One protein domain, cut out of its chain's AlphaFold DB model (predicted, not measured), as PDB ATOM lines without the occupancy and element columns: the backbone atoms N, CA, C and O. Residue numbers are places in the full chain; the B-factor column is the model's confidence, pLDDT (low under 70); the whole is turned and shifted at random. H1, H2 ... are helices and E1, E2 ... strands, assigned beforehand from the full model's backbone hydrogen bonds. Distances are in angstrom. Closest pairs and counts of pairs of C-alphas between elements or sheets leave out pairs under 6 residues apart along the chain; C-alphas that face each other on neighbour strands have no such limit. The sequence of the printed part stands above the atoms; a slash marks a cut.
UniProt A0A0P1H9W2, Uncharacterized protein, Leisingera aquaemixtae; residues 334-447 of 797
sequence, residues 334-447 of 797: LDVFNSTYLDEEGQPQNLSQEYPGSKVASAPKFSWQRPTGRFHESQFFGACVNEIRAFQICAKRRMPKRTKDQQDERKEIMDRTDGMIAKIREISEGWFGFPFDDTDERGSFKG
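AT A GLANCE: This is residues 334 to 447 of the 797 residues of an uncharacterized protein of Leisingera aquaemixtae (UniProt A0A0P1H9W2). A long helical hairpin of H2 and H3, side by side, makes the main body, with the short helix H1 by the half away from its turn. Beyond the open end of this hairpin, a small hairpin of E1 and E2 reaches on along the longest axis, and the unnamed tail, residues 432 to 447, loops back past the beginning of H2. The printed part has 114 residues, with three named helices and two named strands in the order H1, E1, E2, H2, H3; the class is mostly helix, and E1 and E2 form an antiparallel sheet. The whole is loose, with a radius of gyration of the C-alphas of 17.0 A, and elongated, spanning 62 by 32 by 22 A.

IN THESE COORDINATES: H1, residues 334 to 341, is 10.1 A long and begins at C-alpha 334 (90.278, 115.798, 103.890). E1, residues 352 to 354, and E2, residues 362 to 364, follow. H2, residues 377 to 398, is 31.7 A long. H3, residues 404 to 431, is 39.0 A long and ends at C-alpha 431 (97.090, 123.599, 89.396).

HOW THE PARTS SIT: H1 only just touches H2, with 3 pairs of C-alphas within 8 A, the closest Leu 334 and Cys 384 at 5.1 A; H2 takes part with residues 384 to 387 alone. H1 and H3 are near each other. In the hairpin of E1 and E2, N 353 and O 363 are within hydrogen-bond range at 3.0 A. H2 and H3 touch at a shallow tilt of 5 degrees, opposite ways, their closest C-alphas being Val 385 and Ile 421 at 5.8 A. In H1, H2 and H3 every O i to N i+4 pair is within hydrogen-bond range.

THE WHOLE: The C-alphas farthest apart, Gly 357 and Arg 402, are 62.3 A apart. The printed part has no cut. The link from E2 to H2 is long. Residue 360 and residues 435 to 445 have pLDDT under 70.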
ATOM      1  N   LEU A 334      90.147 116.907 104.840       90.12
ATOM      2  CA  LEU A 334      90.278 115.798 103.890       90.12
ATOM      3  C   LEU A 334      88.950 115.391 103.247       90.12
ATOM      4  O   LEU A 334      88.926 115.138 102.047       90.12
ATOM      5  N   ASP A 335      87.848 115.361 103.999       92.56
ATOM      6  CA  ASP A 335      86.534 115.015 103.437       92.56
ATOM      7  C   ASP A 335      86.081 116.071 102.424       92.56
ATOM      8  O   ASP A 335      85.586 115.744 101.344       92.56
ATOM      9  N   VAL A 336      86.303 117.350 102.745       92.94
ATOM     10  CA  VAL A 336      86.040 118.468 101.835       92.94
ATOM     11  C   VAL A 336      86.946 118.376 100.610       92.94
ATOM     12  O   VAL A 336      86.456 118.531  99.496       92.94
ATOM     13  N   PHE A 337      88.237 118.083 100.780       94.06
ATOM     14  CA  PHE A 337      89.164 117.914  99.660       94.06
ATOM     15  C   PHE A 337      88.722 116.778  98.738       94.06
ATOM     16  O   PHE A 337      88.568 117.004  97.543       94.06
ATOM     17  N   ASN A 338      88.459 115.593  99.292       93.94
ATOM     18  CA  ASN A 338      88.068 114.419  98.519       93.94
ATOM     19  C   ASN A 338      86.746 114.662  97.786       93.94
ATOM     20  O   ASN A 338      86.688 114.485  96.580       93.94
ATOM     21  N   SER A 339      85.710 115.149  98.478       93.75
ATOM     22  CA  SER A 339      84.397 115.409  97.859       93.75
ATOM     23  C   SER A 339      84.402 116.540  96.829       93.75
ATOM     24  O   SER A 339      83.537 116.581  95.957       93.75
ATOM     25  N   THR A 340      85.351 117.472  96.928       93.94
ATOM     26  CA  THR A 340      85.421 118.631  96.033       93.94
ATOM     27  C   THR A 340      86.328 118.382  94.841       93.94
ATOM     28  O   THR A 340      85.998 118.792  93.731       93.94
ATOM     29  N   TYR A 341      87.491 117.779  95.071       95.19
ATOM     30  CA  TYR A 341      88.585 117.740  94.107       95.19
ATOM     31  C   TYR A 341      88.906 116.350  93.590       95.19
ATOM     32  O   TYR A 341      89.724 116.270  92.685       95.19
ATOM     33  N   LEU A 342      88.289 115.289  94.111       93.94
ATOM     34  CA  LEU A 342      88.456 113.931  93.598       93.94
ATOM     35  C   LEU A 342      87.103 113.356  93.166       93.94
ATOM     36  O   LEU A 342      86.101 113.602  93.836       93.94
ATOM     37  N   ASP A 343      87.055 112.651  92.040       92.25
ATOM     38  CA  ASP A 343      85.879 111.877  91.615       92.25
ATOM     39  C   ASP A 343      85.817 110.497  92.305       92.25
ATOM     40  O   ASP A 343      86.579 110.219  93.239       92.25
ATOM     41  N   GLU A 344      84.874 109.642  91.894       88.38
ATOM     42  CA  GLU A 344      84.677 108.306  92.480       88.38
ATOM     43  C   GLU A 344      85.891 107.386  92.242       88.38
ATOM     44  O   GLU A 344      86.224 106.559  93.094       88.38
ATOM     45  N   GLU A 345      86.613 107.592  91.138       87.56
ATOM     46  CA  GLU A 345      87.858 106.915  90.769       87.56
ATOM     47  C   GLU A 345      89.108 107.548  91.414       87.56
ATOM     48  O   GLU A 345      90.232 107.047  91.276       87.56
ATOM     49  N   GLY A 346      88.936 108.649  92.148       83.94
ATOM     50  CA  GLY A 346      90.006 109.382  92.809       83.94
ATOM     51  C   GLY A 346      90.881 110.208  91.861       83.94
ATOM     52  O   GLY A 346      92.030 110.500  92.223       83.94
ATOM     53  N   GLN A 347      90.388 110.542  90.669       87.88
ATOM     54  CA  GLN A 347      91.017 111.456  89.720       87.88
ATOM     55  C   GLN A 347      90.662 112.916  90.033       87.88
ATOM     56  O   GLN A 347      89.603 113.192  90.604       87.88
ATOM     57  N   PRO A 348      91.538 113.879  89.691       90.00
ATOM     58  CA  PRO A 348      91.293 115.279  90.001       90.00
ATOM     59  C   PRO A 348      90.094 115.872  89.235       90.00
ATOM     60  O   PRO A 348      90.055 115.848  88.007       90.00
ATOM     61  N   GLN A 349      89.156 116.499  89.949       92.44
ATOM     62  CA  GLN A 349      87.985 117.193  89.396       92.44
ATOM     63  C   GLN A 349      87.857 118.637  89.913       92.44
ATOM     64  O   GLN A 349      88.540 119.061  90.843       92.44
ATOM     65  N   ASN A 350      86.957 119.426  89.313       91.19
ATOM     66  CA  ASN A 350      86.669 120.816  89.703       91.19
ATOM     67  C   ASN A 350      87.851 121.803  89.629       91.19
ATOM     68  O   ASN A 350      87.816 122.845  90.290       91.19
ATOM     69  N   LEU A 351      88.858 121.530  88.800       91.19
ATOM     70  CA  LEU A 351      90.087 122.329  88.731       91.19
ATOM     71  C   LEU A 351      90.055 123.438  87.679       91.19
ATOM     72  O   LEU A 351      90.567 124.533  87.921       91.19
ATOM     73  N   SER A 352      89.432 123.181  86.533       89.25
ATOM     74  CA  SER A 352      89.319 124.118  85.417       89.25
ATOM     75  C   SER A 352      87.878 124.544  85.163       89.25
ATOM     76  O   SER A 352      86.917 123.985  85.700       89.25
ATOM     77  N   GLN A 353      87.741 125.594  84.365       88.75
ATOM     78  CA  GLN A 353      86.479 126.040  83.808       88.75
ATOM     79  C   GLN A 353      86.707 126.469  82.358       88.75
ATOM     80  O   GLN A 353      87.732 127.075  82.032       88.75
ATOM     81  N   GLU A 354      85.738 126.168  81.499       87.62
ATOM     82  CA  GLU A 354      85.718 126.664  80.131       87.62
ATOM     83  C   GLU A 354      85.270 128.125  80.088       87.62
ATOM     84  O   GLU A 354      84.335 128.540  80.780       87.62
ATOM     85  N   TYR A 355      85.926 128.904  79.232       84.19
ATOM     86  CA  TYR A 355      85.604 130.309  79.010       84.19
ATOM     87  C   TYR A 355      85.285 130.540  77.530       84.19
ATOM     88  O   TYR A 355      86.151 130.989  76.770       84.19
ATOM     89  N   PRO A 356      84.040 130.268  77.095       79.44
ATOM     90  CA  PRO A 356      83.638 130.446  75.706       79.44
ATOM     91  C   PRO A 356      83.936 131.859  75.189       79.44
ATOM     92  O   PRO A 356      83.662 132.875  75.842       79.44
ATOM     93  N   GLY A 357      84.541 131.933  74.001       73.88
ATOM     94  CA  GLY A 357      84.926 133.194  73.362       73.88
ATOM     95  C   GLY A 357      86.116 133.914  74.010       73.88
ATOM     96  O   GLY A 357      86.362 135.084  73.703       73.88
ATOM     97  N   SER A 358      86.833 133.270  74.937       75.75
ATOM     98  CA  SER A 358      88.153 133.713  75.396       75.75
ATOM     99  C   SER A 358      89.247 133.115  74.497       75.75
ATOM    100  O   SER A 358      89.028 132.109  73.828       75.75
ATOM    101  N   LYS A 359      90.434 133.738  74.458       70.75
ATOM    102  CA  LYS A 359      91.589 133.192  73.713       70.75
ATOM    103  C   LYS A 359      92.120 131.885  74.312       70.75
ATOM    104  O   LYS A 359      92.858 131.173  73.646       70.75
ATOM    105  N   VAL A 360      91.759 131.604  75.562       69.94
ATOM    106  CA  VAL A 360      92.058 130.361  76.267       69.94
ATOM    107  C   VAL A 360      90.750 129.588  76.365       69.94
ATOM    108  O   VAL A 360      89.806 130.072  76.993       69.94
ATOM    109  N   ALA A 361      90.650 128.429  75.720       72.94
ATOM    110  CA  ALA A 361      89.422 127.633  75.761       72.94
ATOM    111  C   ALA A 361      89.056 127.242  77.211       72.94
ATOM    112  O   ALA A 361      87.917 127.431  77.637       72.94
ATOM    113  N   SER A 362      90.052 126.811  77.993       82.25
ATOM    114  CA  SER A 362      89.939 126.426  79.406       82.25
ATOM    115  C   SER A 362      91.089 127.012  80.227       82.25
ATOM    116  O   SER A 362      92.214 127.116  79.744       82.25
ATOM    117  N   ALA A 363      90.828 127.389  81.478       83.94
ATOM    118  CA  ALA A 363      91.857 127.812  82.428       83.94
ATOM    119  C   ALA A 363      91.522 127.314  83.847       83.94
ATOM    120  O   ALA A 363      90.374 126.931  84.096       83.94
ATOM    121  N   PRO A 364      92.481 127.318  84.799       88.31
ATOM    122  CA  PRO A 364      92.182 126.981  86.188       88.31
ATOM    123  C   PRO A 364      91.078 127.890  86.744       88.31
ATOM    124  O   PRO A 364      91.006 129.077  86.407       88.31
ATOM    125  N   LYS A 365      90.212 127.347  87.605       91.00
ATOM    126  CA  LYS A 365      89.176 128.132  88.290       91.00
ATOM    127  C   LYS A 365      89.827 129.209  89.151       91.00
ATOM    128  O   LYS A 365      90.726 128.911  89.937       91.00
ATOM    129  N   PHE A 366      89.331 130.439  89.059       90.25
ATOM    130  CA  PHE A 366      89.741 131.549  89.916       90.25
ATOM    131  C   PHE A 366      89.290 131.345  91.365       90.25
ATOM    132  O   PHE A 366      88.331 130.628  91.656       90.25
ATOM    133  N   SER A 367      89.925 132.062  92.285       90.56
ATOM    134  CA  SER A 367      89.625 132.024  93.721       90.56
ATOM    135  C   SER A 367      88.159 132.182  94.135       90.56
ATOM    136  O   SER A 367      87.760 131.602  95.138       90.56
ATOM    137  N   TRP A 368      87.337 132.947  93.416       92.31
ATOM    138  CA  TRP A 368      85.905 133.078  93.728       92.31
ATOM    139  C   TRP A 368      85.029 132.006  93.059       92.31
ATOM    140  O   TRP A 368      83.842 131.936  93.349       92.31
ATOM    141  N   GLN A 369      85.587 131.189  92.165       93.94
ATOM    142  CA  GLN A 369      84.888 130.090  91.486       93.94
ATOM    143  C   GLN A 369      85.214 128.724  92.094       93.94
ATOM    144  O   GLN A 369      84.450 127.774  91.923       93.94
ATOM    145  N   ARG A 370      86.368 128.592  92.758       93.88
ATOM    146  CA  ARG A 370      86.747 127.346  93.426       93.88
ATOM    147  C   ARG A 370      85.808 127.073  94.600       93.88
ATOM    148  O   ARG A 370      85.596 127.993  95.387       93.88
ATOM    149  N   PRO A 371      85.325 125.832  94.789       92.38
ATOM    150  CA  PRO A 371      84.414 125.523  95.895       92.38
ATOM    151  C   PRO A 371      85.031 125.760  97.284       92.38
ATOM    152  O   PRO A 371      84.332 126.111  98.228       92.38
ATOM    153  N   THR A 372      86.358 125.653  97.414       93.56
ATOM    154  CA  THR A 372      87.084 125.974  98.657       93.56
ATOM    155  C   THR A 372      87.480 127.448  98.769       93.56
ATOM    156  O   THR A 372      88.109 127.853  99.745       93.56
ATOM    157  N   GLY A 373      87.072 128.292  97.817       92.56
ATOM    158  CA  GLY A 373      87.430 129.706  97.752       92.56
ATOM    159  C   GLY A 373      86.891 130.556  98.906       92.56
ATOM    160  O   GLY A 373      87.283 131.717  99.043       92.56
ATOM    161  N   ARG A 374      86.001 130.009  99.745       93.31
ATOM    162  CA  ARG A 374      85.604 130.622 101.022       93.31
ATOM    163  C   ARG A 374      86.655 130.470 102.123       93.31
ATOM    164  O   ARG A 374      86.658 131.257 103.066       93.31
ATOM    165  N   PHE A 375      87.542 129.484 102.002       92.81
ATOM    166  CA  PHE A 375      88.605 129.191 102.955       92.81
ATOM    167  C   PHE A 375      89.889 129.964 102.654       92.81
ATOM    168  O   PHE A 375      90.121 130.462 101.545       92.81
ATOM    169  N   HIS A 376      90.763 130.028 103.655       89.62
ATOM    170  CA  HIS A 376      92.158 130.372 103.445       89.62
ATOM    171  C   HIS A 376      92.872 129.184 102.781       89.62
ATOM    172  O   HIS A 376      93.447 128.331 103.449       89.62
ATOM    173  N   GLU A 377      92.814 129.107 101.451       88.81
ATOM    174  CA  GLU A 377      93.159 127.900 100.681       88.81
ATOM    175  C   GLU A 377      94.560 127.337 100.960       88.81
ATOM    176  O   GLU A 377      94.710 126.123 101.065       88.81
ATOM    177  N   SER A 378      95.576 128.178 101.180       84.38
ATOM    178  CA  SER A 378      96.906 127.673 101.561       84.38
ATOM    179  C   SER A 378      96.898 126.946 102.913       84.38
ATOM    180  O   SER A 378      97.531 125.902 103.059       84.38
ATOM    181  N   GLN A 379      96.124 127.435 103.888       83.62
ATOM    182  CA  GLN A 379      95.954 126.773 105.182       83.62
ATOM    183  C   GLN A 379      95.060 125.533 105.058       83.62
ATOM    184  O   GLN A 379      95.309 124.552 105.750       83.62
ATOM    185  N   PHE A 380      94.072 125.537 104.157       89.00
ATOM    186  CA  PHE A 380      93.226 124.376 103.860       89.00
ATOM    187  C   PHE A 380      94.033 123.193 103.303       89.00
ATOM    188  O   PHE A 380      93.985 122.099 103.868       89.00
ATOM    189  N   PHE A 381      94.819 123.404 102.240       88.19
ATOM    190  CA  PHE A 381      95.686 122.353 101.691       88.19
ATOM    191  C   PHE A 381      96.760 121.931 102.705       88.19
ATOM    192  O   PHE A 381      97.051 120.741 102.849       88.19
ATOM    193  N   GLY A 382      97.272 122.894 103.483       82.62
ATOM    194  CA  GLY A 382      98.107 122.657 104.661       82.62
ATOM    195  C   GLY A 382      97.491 121.658 105.644       82.62
ATOM    196  O   GLY A 382      98.125 120.662 105.996       82.62
ATOM    197  N   ALA A 383      96.239 121.897 106.039       82.62
ATOM    198  CA  ALA A 383      95.494 121.063 106.975       82.62
ATOM    199  C   ALA A 383      95.262 119.643 106.439       82.62
ATOM    200  O   ALA A 383      95.455 118.682 107.182       82.62
ATOM    201  N   CYS A 384      94.951 119.498 105.146       87.00
ATOM    202  CA  CYS A 384      94.781 118.193 104.498       87.00
ATOM    203  C   CYS A 384      96.050 117.328 104.609       87.00
ATOM    204  O   CYS A 384      96.009 116.190 105.078       87.00
ATOM    205  N   VAL A 385      97.209 117.882 104.237       85.38
ATOM    206  CA  VAL A 385      98.493 117.166 104.337       85.38
ATOM    207  C   VAL A 385      98.845 116.865 105.793       85.38
ATOM    208  O   VAL A 385      99.350 115.784 106.102       85.38
ATOM    209  N   ASN A 386      98.583 117.807 106.698       80.75
ATOM    210  CA  ASN A 386      98.870 117.645 108.118       80.75
ATOM    211  C   ASN A 386      98.057 116.509 108.750       80.75
ATOM    212  O   ASN A 386      98.605 115.751 109.552       80.75
ATOM    213  N   GLU A 387      96.793 116.339 108.362       82.69
ATOM    214  CA  GLU A 387      95.948 115.236 108.826       82.69
ATOM    215  C   GLU A 387      96.513 113.868 108.399       82.69
ATOM    216  O   GLU A 387      96.650 112.963 109.230       82.69
ATOM    217  N   ILE A 388      96.965 113.738 107.145       85.81
ATOM    218  CA  ILE A 388      97.614 112.512 106.646       85.81
ATOM    219  C   ILE A 388      98.936 112.256 107.379       85.81
ATOM    220  O   ILE A 388      99.202 111.137 107.816       85.81
ATOM    221  N   ARG A 389      99.769 113.284 107.578       83.62
ATOM    222  CA  ARG A 389     101.042 113.146 108.310       83.62
ATOM    223  C   ARG A 389     100.831 112.731 109.766       83.62
ATOM    224  O   ARG A 389     101.578 111.905 110.294       83.62
ATOM    225  N   ALA A 390      99.803 113.270 110.419       79.75
ATOM    226  CA  ALA A 390      99.422 112.862 111.766       79.75
ATOM    227  C   ALA A 390      99.003 111.383 111.801       79.75
ATOM    228  O   ALA A 390      99.437 110.641 112.692       79.75
ATOM    229  N   PHE A 391      98.234 110.933 110.803       85.38
ATOM    230  CA  PHE A 391      97.904 109.520 110.622       85.38
ATOM    231  C   PHE A 391      99.159 108.660 110.425       85.38
ATOM    232  O   PHE A 391      99.338 107.693 111.164       85.38
ATOM    233  N   GLN A 392     100.075 109.043 109.526       85.69
ATOM    234  CA  GLN A 392     101.334 108.326 109.288       85.69
ATOM    235  C   GLN A 392     102.138 108.143 110.580       85.69
ATOM    236  O   GLN A 392     102.619 107.049 110.871       85.69
ATOM    237  N   ILE A 393     102.268 109.187 111.403       83.62
ATOM    238  CA  ILE A 393     102.988 109.106 112.683       83.62
ATOM    239  C   ILE A 393     102.289 108.155 113.658       83.62
ATOM    240  O   ILE A 393     102.956 107.367 114.333       83.62
ATOM    241  N   CYS A 394     100.958 108.207 113.734       83.31
ATOM    242  CA  CYS A 394     100.174 107.307 114.577       83.31
ATOM    243  C   CYS A 394     100.322 105.846 114.125       83.31
ATOM    244  O   CYS A 394     100.629 104.979 114.947       83.31
ATOM    245  N   ALA A 395     100.198 105.587 112.821       86.06
ATOM    246  CA  ALA A 395     100.374 104.274 112.212       86.06
ATOM    247  C   ALA A 395     101.786 103.729 112.470       86.06
ATOM    248  O   ALA A 395     101.934 102.636 113.009       86.06
ATOM    249  N   LYS A 396     102.836 104.532 112.232       85.56
ATOM    250  CA  LYS A 396     104.236 104.159 112.510       85.56
ATOM    251  C   LYS A 396     104.491 103.782 113.976       85.56
ATOM    252  O   LYS A 396     105.414 103.013 114.234       85.56
ATOM    253  N   ARG A 397     103.731 104.346 114.922       84.69
ATOM    254  CA  ARG A 397     103.852 104.061 116.363       84.69
ATOM    255  C   ARG A 397     103.041 102.848 116.809       84.69
ATOM    256  O   ARG A 397     103.484 102.141 117.705       84.69
ATOM    257  N   ARG A 398     101.840 102.660 116.256       86.81
ATOM    258  CA  ARG A 398     100.880 101.645 116.719       86.81
ATOM    259  C   ARG A 398     100.958 100.332 115.951       86.81
ATOM    260  O   ARG A 398     100.604  99.305 116.519       86.81
ATOM    261  N   MET A 399     101.398 100.354 114.695       85.81
ATOM    262  CA  MET A 399     101.510  99.137 113.899       85.81
ATOM    263  C   MET A 399     102.739  98.316 114.313       85.81
ATOM    264  O   MET A 399     103.817  98.885 114.528       85.81
ATOM    265  N   PRO A 400     102.599  96.985 114.433       80.00
ATOM    266  CA  PRO A 400     103.714  96.098 114.733       80.00
ATOM    267  C   PRO A 400     104.721  96.067 113.568       80.00
ATOM    268  O   PRO A 400     104.406  96.419 112.438       80.00
ATOM    269  N   LYS A 401     105.971  95.691 113.860       81.56
ATOM    270  CA  LYS A 401     107.085  95.666 112.887       81.56
ATOM    271  C   LYS A 401     107.969  94.421 113.014       81.56
ATOM    272  O   LYS A 401     109.144  94.462 112.654       81.56
ATOM    273  N   ARG A 402     107.447  93.365 113.649       80.12
ATOM    274  CA  ARG A 402     108.244  92.205 114.076       80.12
ATOM    275  C   ARG A 402     108.418  91.182 112.958       80.12
ATOM    276  O   ARG A 402     109.487  90.593 112.874       80.12
ATOM    277  N   THR A 403     107.407  90.993 112.117       86.56
ATOM    278  CA  THR A 403     107.469  90.087 110.962       86.56
ATOM    279  C   THR A 403     107.651  90.865 109.660       86.56
ATOM    280  O   THR A 403     107.395  92.070 109.616       86.56
ATOM    281  N   LYS A 404     108.096  90.177 108.601       85.19
ATOM    282  CA  LYS A 404     108.240  90.762 107.260       85.19
ATOM    283  C   LYS A 404     106.889  91.233 106.711       85.19
ATOM    284  O   LYS A 404     106.776  92.393 106.345       85.19
ATOM    285  N   ASP A 405     105.846  90.416 106.849       84.12
ATOM    286  CA  ASP A 405     104.480  90.765 106.424       84.12
ATOM    287  C   ASP A 405     103.957  92.049 107.094       84.12
ATOM    288  O   ASP A 405     103.359  92.901 106.449       84.12
ATOM    289  N   GLN A 406     104.251  92.247 108.386       85.81
ATOM    290  CA  GLN A 406     103.884  93.473 109.111       85.81
ATOM    291  C   GLN A 406     104.675  94.701 108.641       85.81
ATOM    292  O   GLN A 406     104.189  95.831 108.713       85.81
ATOM    293  N   GLN A 407     105.925  94.504 108.213       84.56
ATOM    294  CA  GLN A 407     106.738  95.576 107.641       84.56
ATOM    295  C   GLN A 407     106.231  95.960 106.251       84.56
ATOM    296  O   GLN A 407     106.158  97.155 105.963       84.56
ATOM    297  N   ASP A 408     105.832  94.974 105.450       87.69
ATOM    298  CA  ASP A 408     105.277  95.166 104.112       87.69
ATOM    299  C   ASP A 408     103.908  95.864 104.175       87.69
ATOM    300  O   ASP A 408     103.734  96.897 103.532       87.69
ATOM    301  N   GLU A 409     102.996  95.430 105.054       87.00
ATOM    302  CA  GLU A 409     101.697  96.092 105.285       87.00
ATOM    303  C   GLU A 409     101.880  97.552 105.737       87.00
ATOM    304  O   GLU A 409     101.235  98.483 105.247       87.00
ATOM    305  N   ARG A 410     102.814  97.793 106.666       87.06
ATOM    306  CA  ARG A 410     103.126  99.154 107.110       87.06
ATOM    307  C   ARG A 410     103.677 100.000 105.964       87.06
ATOM    308  O   ARG A 410     103.340 101.181 105.894       87.06
ATOM    309  N   LYS A 411     104.545  99.437 105.120       88.94
ATOM    310  CA  LYS A 411     105.124 100.132 103.967       88.94
ATOM    311  C   LYS A 411     104.039 100.484 102.950       88.94
ATOM    312  O   LYS A 411     103.958 101.643 102.570       88.94
ATOM    313  N   GLU A 412     103.153  99.547 102.629       91.50
ATOM    314  CA  GLU A 412     102.023  99.761 101.720       91.50
ATOM    315  C   GLU A 412     101.127 100.923 102.179       91.50
ATOM    316  O   GLU A 412     100.778 101.802 101.390       91.50
ATOM    317  N   ILE A 413     100.812 100.998 103.478       91.12
ATOM    318  CA  ILE A 413     100.034 102.119 104.027       91.12
ATOM    319  C   ILE A 413     100.799 103.443 103.900       91.12
ATOM    320  O   ILE A 413     100.187 104.462 103.573       91.12
ATOM    321  N   MET A 414     102.113 103.458 104.158       91.75
ATOM    322  CA  MET A 414     102.917 104.679 103.996       91.75
ATOM    323  C   MET A 414     102.925 105.127 102.534       91.75
ATOM    324  O   MET A 414     102.544 106.266 102.274       91.75
ATOM    325  N   ASP A 415     103.222 104.220 101.605       92.38
ATOM    326  CA  ASP A 415     103.269 104.493 100.167       92.38
ATOM    327  C   ASP A 415     101.910 105.014  99.661       92.38
ATOM    328  O   ASP A 415     101.841 106.028  98.962       92.38
ATOM    329  N   ARG A 416     100.797 104.410 100.110       92.38
ATOM    330  CA  ARG A 416      99.439 104.892  99.806       92.38
ATOM    331  C   ARG A 416      99.204 106.315 100.313       92.38
ATOM    332  O   ARG A 416      98.674 107.154  99.585       92.38
ATOM    333  N   THR A 417      99.565 106.597 101.563       91.88
ATOM    334  CA  THR A 417      99.374 107.932 102.156       91.88
ATOM    335  C   THR A 417     100.287 108.994 101.544       91.88
ATOM    336  O   THR A 417      99.858 110.136 101.384       91.88
ATOM    337  N   ASP A 418     101.504 108.633 101.139       92.00
ATOM    338  CA  ASP A 418     102.399 109.524 100.399       92.00
ATOM    339  C   ASP A 418     101.833 109.830  99.005       92.00
ATOM    340  O   ASP A 418     101.854 110.987  98.580       92.00
ATOM    341  N   GLY A 419     101.201 108.849  98.351       92.69
ATOM    342  CA  GLY A 419     100.416 109.065  97.133       92.69
ATOM    343  C   GLY A 419      99.256 110.054  97.327       92.69
ATOM    344  O   GLY A 419      99.035 110.921  96.483       92.69
ATOM    345  N   MET A 420      98.550 110.002  98.462       92.19
ATOM    346  CA  MET A 420      97.508 110.991  98.789       92.19
ATOM    347  C   MET A 420      98.088 112.404  98.966       92.19
ATOM    348  O   MET A 420      97.512 113.372  98.470       92.19
ATOM    349  N   ILE A 421      99.237 112.538  99.640       90.31
ATOM    350  CA  ILE A 421      99.932 113.829  99.792       90.31
ATOM    351  C   ILE A 421     100.377 114.365  98.426       90.31
ATOM    352  O   ILE A 421     100.238 115.562  98.171       90.31
ATOM    353  N   ALA A 422     100.889 113.496  97.551       91.06
ATOM    354  CA  ALA A 422     101.287 113.866  96.199       91.06
ATOM    355  C   ALA A 422     100.102 114.419  95.393       91.06
ATOM    356  O   ALA A 422     100.238 115.495  94.821       91.06
ATOM    357  N   LYS A 423      98.924 113.780  95.451       91.31
ATOM    358  CA  LYS A 423      97.694 114.290  94.810       91.31
ATOM    359  C   LYS A 423      97.262 115.658  95.344       91.31
ATOM    360  O   LYS A 423      96.863 116.533  94.580       91.31
ATOM    361  N   ILE A 424      97.357 115.877  96.659       91.81
ATOM    362  CA  ILE A 424      97.053 117.196  97.237       91.81
ATOM    363  C   ILE A 424      98.007 118.255  96.677       91.81
ATOM    364  O   ILE A 424      97.551 119.328  96.293       91.81
ATOM    365  N   ARG A 425      99.308 117.948  96.595       89.75
ATOM    366  CA  ARG A 425     100.329 118.859  96.052       89.75
ATOM    367  C   ARG A 425     100.163 119.118  94.563       89.75
ATOM    368  O   ARG A 425     100.295 120.254  94.125       89.75
ATOM    369  N   GLU A 426      99.821 118.089  93.799       90.75
ATOM    370  CA  GLU A 426      99.498 118.193  92.378       90.75
ATOM    371  C   GLU A 426      98.399 119.241  92.139       90.75
ATOM    372  O   GLU A 426      98.532 120.104  91.272       90.75
ATOM    373  N   ILE A 427      97.354 119.243  92.970       91.81
ATOM    374  CA  ILE A 427      96.274 120.230  92.894       91.81
ATOM    375  C   ILE A 427      96.708 121.592  93.466       91.81
ATOM    376  O   ILE A 427      96.512 122.631  92.832       91.81
ATOM    377  N   SER A 428      97.295 121.628  94.663       90.62
ATOM    378  CA  SER A 428      97.592 122.893  95.342       90.62
ATOM    379  C   SER A 428      98.721 123.675  94.667       90.62
ATOM    380  O   SER A 428      98.558 124.861  94.384       90.62
ATOM    381  N   GLU A 429      99.851 123.019  94.401       88.38
ATOM    382  CA  GLU A 429     101.055 123.613  93.809       88.38
ATOM    383  C   GLU A 429     100.983 123.561  92.280       88.38
ATOM    384  O   GLU A 429     101.209 124.577  91.630       88.38
ATOM    385  N   GLY A 430     100.605 122.413  91.706       88.25
ATOM    386  CA  GLY A 430     100.578 122.229  90.253       88.25
ATOM    387  C   GLY A 430      99.470 123.025  89.563       88.25
ATOM    388  O   GLY A 430      99.737 123.780  88.628       88.25
ATOM    389  N   TRP A 431      98.223 122.906  90.025       89.25
ATOM    390  CA  TRP A 431      97.090 123.599  89.396       89.25
ATOM    391  C   TRP A 431      96.906 125.041  89.860       89.25
ATOM    392  O   TRP A 431      96.725 125.943  89.040       89.25
ATOM    393  N   PHE A 432      96.913 125.280  91.170       89.19
ATOM    394  CA  PHE A 432      96.574 126.600  91.711       89.19
ATOM    395  C   PHE A 432      97.789 127.457  92.072       89.19
ATOM    396  O   PHE A 432      97.639 128.667  92.271       89.19
ATOM    397  N   GLY A 433      98.989 126.876  92.101       87.31
ATOM    398  CA  GLY A 433     100.219 127.611  92.377       87.31
ATOM    399  C   GLY A 433     100.301 128.146  93.800       87.31
ATOM    400  O   GLY A 433     100.877 129.214  94.009       87.31
ATOM    401  N   PHE A 434      99.678 127.470  94.767       84.75
ATOM    402  CA  PHE A 434      99.886 127.750  96.182       84.75
ATOM    403  C   PHE A 434     101.188 127.080  96.609       84.75
ATOM    404  O   PHE A 434     101.187 125.859  96.773       84.75
ATOM    405  N   PRO A 435     102.293 127.833  96.786       69.62
ATOM    406  CA  PRO A 435     103.483 127.237  97.360       69.62
ATOM    407  C   PRO A 435     103.109 126.717  98.745       69.62
ATOM    408  O   PRO A 435     102.389 127.379  99.500       69.62
ATOM    409  N   PHE A 436     103.578 125.522  99.081       64.38
ATOM    410  CA  PHE A 436     103.531 125.073 100.460       64.38
ATOM    411  C   PHE A 436     104.477 125.973 101.255       64.38
ATOM    412  O   PHE A 436     105.679 125.739 101.283       64.38
ATOM    413  N   ASP A 437     103.930 127.041 101.831       53.09
ATOM    414  CA  ASP A 437     104.700 128.109 102.458       53.09
ATOM    415  C   ASP A 437     105.755 127.569 103.449       53.09
ATOM    416  O   ASP A 437     105.472 126.686 104.276       53.09
ATOM    417  N   ASP A 438     106.941 128.183 103.401       45.50
ATOM    418  CA  ASP A 438     107.973 128.190 104.454       45.50
ATOM    419  C   ASP A 438     107.538 129.021 105.680       45.50
ATOM    420  O   ASP A 438     108.294 129.185 106.634       45.50
ATOM    421  N   THR A 439     106.315 129.562 105.688       47.41
ATOM    422  CA  THR A 439     105.793 130.334 106.816       47.41
ATOM    423  C   THR A 439     105.570 129.451 108.044       47.41
ATOM    424  O   THR A 439     105.037 128.336 107.963       47.41
ATOM    425  N   ASP A 440     105.900 130.007 109.210       49.31
ATOM    426  CA  ASP A 440     105.779 129.396 110.541       49.31
ATOM    427  C   ASP A 440     104.330 129.186 111.025       49.31
ATOM    428  O   ASP A 440     104.111 128.806 112.173       49.31
ATOM    429  N   GLU A 441     103.325 129.383 110.167       52.41
ATOM    430  CA  GLU A 441     101.908 129.250 110.506       52.41
ATOM    431  C   GLU A 441     101.233 128.227 109.581       52.41
ATOM    432  O   GLU A 441     101.013 128.489 108.399       52.41
ATOM    433  N   ARG A 442     100.904 127.035 110.099       60.44
ATOM    434  CA  ARG A 442     100.075 126.050 109.382       60.44
ATOM    435  C   ARG A 442      98.929 125.565 110.260       60.44
ATOM    436  O   ARG A 442      99.129 125.231 111.423       60.44
ATOM    437  N   GLY A 443      97.742 125.473 109.659       56.28
ATOM    438  CA  GLY A 443      96.569 124.869 110.280       56.28
ATOM    439  C   GLY A 443      96.794 123.372 110.489       56.28
ATOM    440  O   GLY A 443      96.890 122.608 109.530       56.28
ATOM    441  N   SER A 444      96.913 122.939 111.741       58.28
ATOM    442  CA  SER A 444      96.978 121.524 112.130       58.28
ATOM    443  C   SER A 444      95.775 121.212 113.018       58.28
ATOM    444  O   SER A 444      95.932 120.886 114.190       58.28
ATOM    445  N   PHE A 445      94.568 121.405 112.476       69.75
ATOM    446  CA  PHE A 445      93.318 121.294 113.231       69.75
ATOM    447  C   PHE A 445      92.256 120.535 112.458       69.75
ATOM    448  O   PHE A 445      92.197 120.592 111.230       69.75
ATOM    449  N   LYS A 446      91.340 119.912 113.201       74.62
ATOM    450  CA  LYS A 446      90.034 119.524 112.665       74.62
ATOM    451  C   LYS A 446      89.162 120.767 112.468       74.62
ATOM    452  O   LYS A 446      88.507 121.231 113.402       74.62
ATOM    453  N   GLY A 447      89.201 121.317 111.260       86.19
ATOM    454  CA  GLY A 447      88.527 122.555 110.871       86.19
ATOM    455  C   GLY A 447      89.390 123.370 109.912       86.19
ATOM    456  O   GLY A 447      90.542 123.021 109.653       86.19
TER     457      GLY A 447